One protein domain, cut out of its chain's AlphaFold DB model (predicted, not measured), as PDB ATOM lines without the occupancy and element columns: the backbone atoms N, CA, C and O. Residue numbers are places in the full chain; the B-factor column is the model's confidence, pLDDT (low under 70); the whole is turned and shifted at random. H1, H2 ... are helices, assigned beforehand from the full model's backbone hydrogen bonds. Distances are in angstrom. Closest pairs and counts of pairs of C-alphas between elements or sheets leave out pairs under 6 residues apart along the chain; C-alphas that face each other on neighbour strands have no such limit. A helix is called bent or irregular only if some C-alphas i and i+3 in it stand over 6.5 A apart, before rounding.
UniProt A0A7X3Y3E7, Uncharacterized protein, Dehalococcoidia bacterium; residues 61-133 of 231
ATOM      1  N   GLU A  61       7.720   5.152  13.758       86.62
ATOM      2  CA  GLU A  61       8.288   5.695  12.519       86.62
ATOM      3  C   GLU A  61       8.635   7.188  12.667       86.62
ATOM      4  O   GLU A  61       9.715   7.619  12.270       86.62
ATOM      5  N   ALA A  62       7.776   7.972  13.329       85.56
ATOM      6  CA  ALA A  62       8.062   9.382  13.607       85.56
ATOM      7  C   ALA A  62       9.242   9.554  14.583       85.56
ATOM      8  O   ALA A  62      10.056  10.463  14.408       85.56
ATOM      9  N   LYS A  63       9.378   8.661  15.579       87.00
ATOM     10  CA  LYS A  63      10.564   8.619  16.453       87.00
ATOM     11  C   LYS A  63      11.818   8.308  15.657       87.00
ATOM     12  O   LYS A  63      12.800   9.027  15.789       87.00
ATOM     13  N   ARG A  64      11.777   7.273  14.817       89.81
ATOM     14  CA  ARG A  64      12.913   6.834  14.002       89.81
ATOM     15  C   ARG A  64      13.418   7.949  13.088       89.81
ATOM     16  O   ARG A  64      14.614   8.214  13.074       89.81
ATOM     17  N   GLN A  65      12.516   8.640  12.390       90.31
ATOM     18  CA  GLN A  65      12.864   9.776  11.529       90.31
ATOM     19  C   GLN A  65      13.509  10.925  12.318       90.31
ATOM     20  O   GLN A  65      14.499  11.503  11.873       90.31
ATOM     21  N   LEU A  66      13.005  11.221  13.520       90.56
ATOM     22  CA  LEU A  66      13.580  12.248  14.389       90.56
ATOM     23  C   LEU A  66      14.941  11.829  14.980       90.56
ATOM     24  O   LEU A  66      15.845  12.654  15.071       90.56
ATOM     25  N   LEU A  67      15.120  10.552  15.328       91.56
ATOM     26  CA  LEU A  67      16.410   9.997  15.748       91.56
ATOM     27  C   LEU A  67      17.437  10.004  14.607       91.56
ATOM     28  O   LEU A  67      18.604  10.270  14.867       91.56
ATOM     29  N   ALA A  68      17.019   9.768  13.360       91.50
ATOM     30  CA  ALA A  68      17.887   9.882  12.187       91.50
ATOM     31  C   ALA A  68      18.338  11.334  11.948       91.50
ATOM     32  O   ALA A  68      19.531  11.578  11.805       91.50
ATOM     33  N   ALA A  69      17.430  12.314  12.029       91.44
ATOM     34  CA  ALA A  69      17.803  13.731  11.951       91.44
ATOM     35  C   ALA A  69      18.803  14.130  13.057       91.44
ATOM     36  O   ALA A  69      19.837  14.734  12.785       91.44
ATOM     37  N   LEU A  70      18.546  13.709  14.303       91.69
ATOM     38  CA  LEU A  70      19.467  13.920  15.425       91.69
ATOM     39  C   LEU A  70      20.801  13.176  15.255       91.69
ATOM     40  O   LEU A  70      21.815  13.631  15.787       91.69
ATOM     41  N   PHE A  71      20.829  12.049  14.539       92.12
ATOM     42  CA  PHE A  71      22.072  11.361  14.200       92.12
ATOM     43  C   PHE A  71      22.909  12.202  13.242       92.12
ATOM     44  O   PHE A  71      24.070  12.466  13.537       92.12
ATOM     45  N   ASP A  72      22.325  12.652  12.132       90.62
ATOM     46  CA  ASP A  72      23.053  13.403  11.109       90.62
ATOM     47  C   ASP A  72      23.570  14.744  11.659       90.62
ATOM     48  O   ASP A  72      24.724  15.100  11.422       90.62
ATOM     49  N   GLU A  73      22.773  15.439  12.481       90.94
ATOM     50  CA  GLU A  73      23.183  16.680  13.156       90.94
ATOM     51  C   GLU A  73      24.390  16.490  14.097       90.94
ATOM     52  O   GLU A  73      25.323  17.294  14.072       90.94
ATOM     53  N   ASN A  74      24.391  15.439  14.930       90.38
ATOM     54  CA  ASN A  74      25.363  15.291  16.028       90.38
ATOM     55  C   ASN A  74      26.536  14.344  15.711       90.38
ATOM     56  O   ASN A  74      27.610  14.465  16.303       90.38
ATOM     57  N   TYR A  75      26.352  13.396  14.788       90.31
ATOM     58  CA  TYR A  75      27.369  12.434  14.353       90.31
ATOM     59  C   TYR A  75      27.873  12.670  12.926       90.31
ATOM     60  O   TYR A  75      28.971  12.211  12.620       90.31
ATOM     61  N   GLY A  76      27.155  13.412  12.075       87.00
ATOM     62  CA  GLY A  76      27.618  13.756  10.724       87.00
ATOM     63  C   GLY A  76      29.013  14.401  10.711       87.00
ATOM     64  O   GLY A  76      29.911  13.850  10.073       87.00
ATOM     65  N   PRO A  77      29.262  15.477  11.488       87.38
ATOM     66  CA  PRO A  77      30.587  16.102  11.584       87.38
ATOM     67  C   PRO A  77      31.669  15.203  12.207       87.38
ATOM     68  O   PRO A  77      32.856  15.401  11.973       87.38
ATOM     69  N   LEU A  78      31.278  14.214  13.021       87.25
ATOM     70  CA  LEU A  78      32.201  13.261  13.649       87.25
ATOM     71  C   LEU A  78      32.669  12.176  12.664       87.25
ATOM     72  O   LEU A  78      33.754  11.615  12.822       87.25
ATOM     73  N   LEU A  79      31.818  11.835  11.698       87.50
ATOM     74  CA  LEU A  79      31.953  10.672  10.818       87.50
ATOM     75  C   LEU A  79      32.132  11.081   9.348       87.50
ATOM     76  O   LEU A  79      31.948  10.260   8.447       87.50
ATOM     77  N   GLU A  80      32.513  12.335   9.105       85.81
ATOM     78  CA  GLU A  80      32.784  12.865   7.773       85.81
ATOM     79  C   GLU A  80      33.818  11.990   7.039       85.81
ATOM     80  O   GLU A  80      34.900  11.689   7.549       85.81
ATOM     81  N   GLY A  81      33.457  11.523   5.841       81.06
ATOM     82  CA  GLY A  81      34.280  10.611   5.040       81.06
ATOM     83  C   GLY A  81      34.245   9.127   5.448       81.06
ATOM     84  O   GLY A  81      34.971   8.334   4.846       81.06
ATOM     85  N   ILE A  82      33.418   8.715   6.420       85.62
ATOM     86  CA  ILE A  82      33.297   7.313   6.858       85.62
ATOM     87  C   ILE A  82      32.025   6.653   6.298       85.62
ATOM     88  O   ILE A  82      30.904   7.004   6.655       85.62
ATOM     89  N   ASP A  83      32.204   5.609   5.485       85.94
ATOM     90  CA  ASP A  83      31.121   4.774   4.944       85.94
ATOM     91  C   ASP A  83      30.603   3.769   5.999       85.94
ATOM     92  O   ASP A  83      31.158   2.680   6.168       85.94
ATOM     93  N   LEU A  84      29.564   4.141   6.760       85.81
ATOM     94  CA  LEU A  84      29.065   3.390   7.932       85.81
ATOM     95  C   LEU A  84      28.704   1.904   7.684       85.81
ATOM     96  O   LEU A  84      29.046   1.073   8.538       85.81
ATOM     97  N   PRO A  85      28.103   1.509   6.540       85.38
ATOM     98  CA  PRO A  85      27.857   0.102   6.208       85.38
ATOM     99  C   PRO A  85      29.131  -0.740   6.032       85.38
ATOM    100  O   PRO A  85      29.067  -1.967   6.121       85.38
ATOM    101  N   ARG A  86      30.292  -0.107   5.801       83.88
ATOM    102  CA  ARG A  86      31.611  -0.758   5.652       83.88
ATOM    103  C   ARG A  86      32.592  -0.433   6.782       83.88
ATOM    104  O   ARG A  86      33.653  -1.052   6.867       83.88
ATOM    105  N   ALA A  87      32.256   0.517   7.651       85.94
ATOM    106  CA  ALA A  87      33.139   1.020   8.691       85.94
ATOM    107  C   ALA A  87      33.496  -0.056   9.726       85.94
ATOM    108  O   ALA A  87      32.643  -0.671  10.373       85.94
ATOM    109  N   THR A  88      34.792  -0.249   9.947       86.25
ATOM    110  CA  THR A  88      35.282  -1.120  11.016       86.25
ATOM    111  C   THR A  88      35.161  -0.436  12.379       86.25
ATOM    112  O   THR A  88      35.254   0.787  12.510       86.25
ATOM    113  N   ARG A  89      35.049  -1.239  13.443       85.19
ATOM    114  CA  ARG A  89      35.043  -0.739  14.830       85.19
ATOM    115  C   ARG A  89      36.276   0.105  15.169       85.19
ATOM    116  O   ARG A  89      36.164   1.033  15.965       85.19
ATOM    117  N   GLN A  90      37.425  -0.188  14.561       85.06
ATOM    118  CA  GLN A  90      38.663   0.564  14.765       85.06
ATOM    119  C   GLN A  90      38.618   1.953  14.116       85.06
ATOM    120  O   GLN A  90      39.032   2.912  14.760       85.06
ATOM    121  N   GLN A  91      38.065   2.087  12.904       86.25
ATOM    122  CA  GLN A  91      37.884   3.392  12.250       86.25
ATOM    123  C   GLN A  91      36.939   4.292  13.057       86.25
ATOM    124  O   GLN A  91      37.279   5.435  13.349       86.25
ATOM    125  N   ILE A  92      35.805   3.750  13.521       88.06
ATOM    126  CA  ILE A  92      34.897   4.487  14.415       88.06
ATOM    127  C   ILE A  92      35.615   4.860  15.726       88.06
ATOM    128  O   ILE A  92      35.538   6.000  16.172       88.06
ATOM    129  N   GLN A  93      36.386   3.949  16.333       87.19
ATOM    130  CA  GLN A  93      37.142   4.272  17.550       87.19
ATOM    131  C   GLN A  93      38.210   5.357  17.327       87.19
ATOM    132  O   GLN A  93      38.451   6.153  18.233       87.19
ATOM    133  N   GLN A  94      38.829   5.416  16.146       86.56
ATOM    134  CA  GLN A  94      39.758   6.485  15.775       86.56
ATOM    135  C   GLN A  94      39.038   7.831  15.626       86.56
ATOM    136  O   GLN A  94      39.503   8.803  16.212       86.56
ATOM    137  N   ALA A  95      37.880   7.881  14.958       87.19
ATOM    138  CA  ALA A  95      37.071   9.098  14.831       87.19
ATOM    139  C   ALA A  95      36.645   9.665  16.201       87.19
ATOM    140  O   ALA A  95      36.905  10.826  16.516       87.19
ATOM    141  N   PHE A  96      36.104   8.816  17.084       86.94
ATOM    142  CA  PHE A  96      35.729   9.224  18.445       86.94
ATOM    143  C   PHE A  96      36.932   9.716  19.274       86.94
ATOM    144  O   PHE A  96      36.787  10.650  20.066       86.94
ATOM    145  N   ARG A  97      38.123   9.121  19.100       84.44
ATOM    146  CA  ARG A  97      39.363   9.582  19.755       84.44
ATOM    147  C   ARG A  97      39.866  10.910  19.187       84.44
ATOM    148  O   ARG A  97      40.298  11.749  19.969       84.44
ATOM    149  N   ALA A  98      39.791  11.110  17.870       83.06
ATOM    150  CA  ALA A  98      40.170  12.362  17.215       83.06
ATOM    151  C   ALA A  98      39.314  13.543  17.706       83.06
ATOM    152  O   ALA A  98      39.841  14.622  17.954       83.06
ATOM    153  N   ALA A  99      38.028  13.304  17.978       79.56
ATOM    154  CA  ALA A  99      37.127  14.266  18.618       79.56
ATOM    155  C   ALA A  99      37.306  14.411  20.149       79.56
ATOM    156  O   ALA A  99      36.452  14.982  20.824       79.56
ATOM    157  N   GLY A 100      38.391  13.884  20.727       76.19
ATOM    158  CA  GLY A 100      38.744  14.076  22.139       76.19
ATOM    159  C   GLY A 100      38.211  13.024  23.121       76.19
ATOM    160  O   GLY A 100      38.393  13.178  24.330       76.19
ATOM    161  N   SER A 101      37.593  11.925  22.663       72.50
ATOM    162  CA  SER A 101      37.175  10.852  23.581       72.50
ATOM    163  C   SER A 101      38.374  10.059  24.109       72.50
ATOM    164  O   SER A 101      38.986   9.272  23.383       72.50
ATOM    165  N   GLY A 102      38.662  10.182  25.410       67.94
ATOM    166  CA  GLY A 102      39.631   9.324  26.103       67.94
ATOM    167  C   GLY A 102      39.291   7.828  25.975       67.94
ATOM    168  O   GLY A 102      38.126   7.460  25.836       67.94
ATOM    169  N   SER A 103      40.297   6.948  26.034       62.28
ATOM    170  CA  SER A 103      40.184   5.526  25.643       62.28
ATOM    171  C   SER A 103      39.008   4.763  26.276       62.28
ATOM    172  O   SER A 103      38.253   4.104  25.563       62.28
ATOM    173  N   SER A 104      38.803   4.893  27.590       66.19
ATOM    174  CA  SER A 104      37.713   4.237  28.335       66.19
ATOM    175  C   SER A 104      36.340   4.905  28.161       66.19
ATOM    176  O   SER A 104      35.304   4.284  28.420       66.19
ATOM    177  N   THR A 105      36.321   6.162  27.712       72.56
ATOM    178  CA  THR A 105      35.110   6.914  27.358       72.56
ATOM    179  C   THR A 105      34.671   6.578  25.936       72.56
ATOM    180  O   THR A 105      33.481   6.365  25.712       72.56
ATOM    181  N   ALA A 106      35.619   6.417  25.007       76.12
ATOM    182  CA  ALA A 106      35.361   6.040  23.621       76.12
ATOM    183  C   ALA A 106      34.570   4.725  23.520       76.12
ATOM    184  O   ALA A 106      33.553   4.687  22.840       76.12
ATOM    185  N   ASP A 107      34.934   3.665  24.253       80.62
ATOM    186  CA  ASP A 107      34.190   2.393  24.190       80.62
ATOM    187  C   ASP A 107      32.732   2.503  24.676       80.62
ATOM    188  O   ASP A 107      31.851   1.792  24.178       80.62
ATOM    189  N   LYS A 108      32.453   3.407  25.624       81.12
ATOM    190  CA  LYS A 108      31.087   3.703  26.083       81.12
ATOM    191  C   LYS A 108      30.333   4.543  25.054       81.12
ATOM    192  O   LYS A 108      29.197   4.206  24.737       81.12
ATOM    193  N   ALA A 109      30.979   5.570  24.503       85.06
ATOM    194  CA  ALA A 109      30.417   6.434  23.468       85.06
ATOM    195  C   ALA A 109      30.079   5.644  22.190       85.06
ATOM    196  O   ALA A 109      28.974   5.771  21.677       85.06
ATOM    197  N   ILE A 110      30.957   4.731  21.758       88.25
ATOM    198  CA  ILE A 110      30.718   3.800  20.643       88.25
ATOM    199  C   ILE A 110      29.564   2.844  20.965       88.25
ATOM    200  O   ILE A 110      28.743   2.555  20.102       88.25
ATOM    201  N   SER A 111      29.466   2.352  22.205       86.94
ATOM    202  CA  SER A 111      28.346   1.486  22.607       86.94
ATOM    203  C   SER A 111      27.004   2.228  22.565       86.94
ATOM    204  O   SER A 111      26.008   1.642  22.154       86.94
ATOM    205  N   PHE A 112      26.976   3.505  22.964       89.19
ATOM    206  CA  PHE A 112      25.801   4.368  22.832       89.19
ATOM    207  C   PHE A 112      25.480   4.650  21.359       89.19
ATOM    208  O   PHE A 112      24.351   4.420  20.943       89.19
ATOM    209  N   PHE A 113      26.479   5.031  20.561       91.25
ATOM    210  CA  PHE A 113      26.372   5.263  19.119       91.25
ATOM    211  C   PHE A 113      25.767   4.071  18.364       91.25
ATOM    212  O   PHE A 113      24.833   4.257  17.595       91.25
ATOM    213  N   VAL A 114      26.235   2.840  18.611       90.12
ATOM    214  CA  VAL A 114      25.699   1.637  17.942       90.12
ATOM    215  C   VAL A 114      24.238   1.374  18.325       90.12
ATOM    216  O   VAL A 114      23.450   0.979  17.466       90.12
ATOM    217  N   SER A 115      23.851   1.606  19.584       89.44
ATOM    218  CA  SER A 115      22.441   1.523  19.994       89.44
ATOM    219  C   SER A 115      21.599   2.624  19.345       89.44
ATOM    220  O   SER A 115      20.559   2.332  18.768       89.44
ATOM    221  N   PHE A 116      22.071   3.870  19.371       90.69
ATOM    222  CA  PHE A 116      21.353   5.018  18.821       90.69
ATOM    223  C   PHE A 116      21.163   4.901  17.301       90.69
ATOM    224  O   PHE A 116      20.057   5.083  16.804       90.69
ATOM    225  N   ALA A 117      22.208   4.509  16.565       90.50
ATOM    226  CA  ALA A 117      22.136   4.230  15.133       90.50
ATOM    227  C   ALA A 117      21.129   3.115  14.815       90.50
ATOM    228  O   ALA A 117      20.375   3.223  13.854       90.50
ATOM    229  N   ARG A 118      21.068   2.060  15.640       89.69
ATOM    230  CA  ARG A 118      20.068   0.995  15.495       89.69
ATOM    231  C   ARG A 118      18.643   1.510  15.714       89.69
ATOM    232  O   ARG A 118      17.755   1.104  14.970       89.69
ATOM    233  N   ASP A 119      18.429   2.384  16.691       88.75
ATOM    234  CA  ASP A 119      17.101   2.917  17.026       88.75
ATOM    235  C   ASP A 119      16.640   3.995  16.015       88.75
ATOM    236  O   ASP A 119      15.457   4.072  15.685       88.75
ATOM    237  N   ALA A 120      17.576   4.739  15.413       89.62
ATOM    238  CA  ALA A 120      17.368   5.511  14.179       89.62
ATOM    239  C   ALA A 120      17.191   4.610  12.930       89.62
ATOM    240  O   ALA A 120      16.727   5.046  11.875       89.62
ATOM    241  N   GLY A 121      17.538   3.325  13.035       87.25
ATOM    242  CA  GLY A 121      17.513   2.348  11.948       87.25
ATOM    243  C   GLY A 121      18.448   2.701  10.791       87.25
ATOM    244  O   GLY A 121      18.055   2.577   9.633       87.25
ATOM    245  N   ILE A 122      19.654   3.150  11.126       87.75
ATOM    246  CA  ILE A 122      20.780   3.401  10.226       87.75
ATOM    247  C   ILE A 122      21.554   2.095  10.029       87.75
ATOM    248  O   ILE A 122      21.788   1.342  10.980       87.75
ATOM    249  N   GLU A 123      21.956   1.812   8.791       84.94
ATOM    250  CA  GLU A 123      22.698   0.593   8.467       84.94
ATOM    251  C   GLU A 123      24.159   0.687   8.932       84.94
ATOM    252  O   GLU A 123      24.898   1.607   8.582       84.94
ATOM    253  N   LEU A 124      24.577  -0.295   9.733       86.62
ATOM    254  CA  LEU A 124      25.910  -0.387  10.324       86.62
ATOM    255  C   LEU A 124      26.579  -1.715   9.963       86.62
ATOM    256  O   LEU A 124      25.943  -2.771   9.987       86.62
ATOM    257  N   HIS A 125      27.894  -1.684   9.732       84.81
ATOM    258  CA  HIS A 125      28.677  -2.896   9.502       84.81
ATOM    259  C   HIS A 125      28.620  -3.885  10.687       84.81
ATOM    260  O   HIS A 125      28.698  -3.498  11.858       84.81
ATOM    261  N   GLN A 126      28.591  -5.194  10.398       77.38
ATOM    262  CA  GLN A 126      28.417  -6.248  11.410       77.38
ATOM    263  C   GLN A 126      29.482  -6.216  12.531       77.38
ATOM    264  O   GLN A 126      29.182  -6.537  13.684       77.38
ATOM    265  N   SER A 127      30.710  -5.766  12.235       74.25
ATOM    266  CA  SER A 127      31.800  -5.661  13.225       74.25
ATOM    267  C   SER A 127      31.560  -4.627  14.334       74.25
ATOM    268  O   SER A 127      32.278  -4.615  15.334       74.25
ATOM    269  N   LEU A 128      30.589  -3.724  14.174       77.81
ATOM    270  CA  LEU A 128      30.248  -2.738  15.204       77.81
ATOM    271  C   LEU A 128      29.457  -3.378  16.358       77.81
ATOM    272  O   LEU A 128      29.645  -3.006  17.520       77.81
ATOM    273  N   PHE A 129      28.675  -4.423  16.068       76.25
ATOM    274  CA  PHE A 129      27.885  -5.162  17.057       76.25
ATOM    275  C   PHE A 129      28.694  -6.200  17.846       76.25
ATOM    276  O   PHE A 129      28.283  -6.593  18.942       76.25
ATOM    277  N   SER A 130      29.855  -6.642  17.344       66.19
ATOM    278  CA  SER A 130      30.719  -7.560  18.088       66.19
ATOM    279  C   SER A 130      31.308  -6.849  19.308       66.19
ATOM    280  O   SER A 130      32.258  -6.063  19.215       66.19
ATOM    281  N   ARG A 131      30.717  -7.113  20.475       57.66
ATOM    282  CA  ARG A 131      31.228  -6.644  21.760       57.66
ATOM    283  C   ARG A 131      32.546  -7.360  22.030       57.66
ATOM    284  O   ARG A 131      32.543  -8.570  22.250       57.66
ATOM    285  N   VAL A 132      33.653  -6.614  22.047       52.16
ATOM    286  CA  VAL A 132      34.935  -7.124  22.547       52.16
ATOM    287  C   VAL A 132      34.665  -7.729  23.924       52.16
ATOM    288  O   VAL A 132      34.150  -7.039  24.812       52.16
ATOM    289  N   GLN A 133      34.951  -9.023  24.098       42.91
ATOM    290  CA  GLN A 133      34.944  -9.609  25.432       42.91
ATOM    291  C   GLN A 133      36.110  -8.991  26.194       42.91
ATOM    292  O   GLN A 133      37.229  -9.487  26.132       42.91
TER     293      GLN A 133
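What this domain is: This is residues 61 to 133 of the 231 residues of an uncharacterized protein of Dehalococcoidia bacterium (UniProt A0A7X3Y3E7). The long helix H3 and the helix H1 make a narrow V, meeting where H3 ends and near where H1 begins, and the shorter helix H2 stands steeply to H3 near the open end of the V, touching H3 and apart from H1. A long loop, residues 76 to 88, leads from H1 to H2, and a tail without a named element, residues 120 to 133, turns back from the end of H3 toward the end where H3 begins. The printed part has 73 residues with three named helices, in the order H1, H2, H3, and no named strand; its class is all helix, and 42 of the 73 residues are in the named helices. It is compact, with a radius of gyration of the C-alphas of 11.8 A, and its C-alphas span 34 by 24 by 21 A along their three main axes.

Where its parts are: The longest helix is H3, residues 103 to 119, 17 residues from Ser 103 to Asp 119. It measures 24.8 A from first to last C-alpha, beginning at C-alpha 103 at (40.184, 5.526, 25.643) and ending at C-alpha 119 at (17.101, 2.917, 17.026), with x falling along its course. H1 is residues 61 to 75, 15 residues from Glu 61 to Tyr 75, and measures 20.3 A from first to last C-alpha. It begins at C-alpha 61 at (8.288, 5.695, 12.519). H2 is residues 89 to 98, 10 residues from Arg 89 to Ala 98, and measures 14.3 A. Its N-to-C direction, (0.21, 0.92, 0.34), is mainly along y. None of the three helices is bent or irregular.

How they stand to each other: H3 touches both of the other helices, each with a different part of its length. With residues 103 to 110 alone it touches H2, and there are 9 pairs of C-alphas within 8 A. The closest C-alphas of H2 and H3 are those of Phe 96 and Ala 106, 6.1 A apart. The lines of H2 and H3 stand at a steep tilt of 63 degrees, opposite ways, with their centres 10.9 A apart. With residues 116 to 119 alone H3 touches H1, and here there are 6 pairs of C-alphas within 8 A. The closest C-alphas of H1 and H3 are those of Arg 64 and Asp 119, 6.5 A apart. H1 and H3 run opposite ways at a shallow tilt of 32 degrees, with their centres 15.6 A apart. H1 and H2 are apart, though they follow each other in the chain. In H1 and H2 every backbone O i to N i+4 pair is within hydrogen-bond range, and in H3 11 of 13 are.

The domain as a whole: The two C-alphas farthest apart in the domain are those of Ala 62 and Gln 133, 35.0 A apart, and the first and last printed C-alphas, those of Glu 61 and Gln 133, are 33.3 A apart. The printed part has no cut; the full chain has 231 residues. The link from H1 to H2 is long, with 13 residues, 76 to 88, whose C-alphas lie 8 to 13 A from the mean of the C-alphas. The link from H2 to H3 is tight, with 4 residues. After H3, the 14 residues 120 to 133 have their C-alphas 8 to 19 A from that mean. The mean pLDDT of the printed part is 83.4. Seven residues are under 70: residues 102 to 104, of which 103 and 104 belong to H3, and residues 130 to 133.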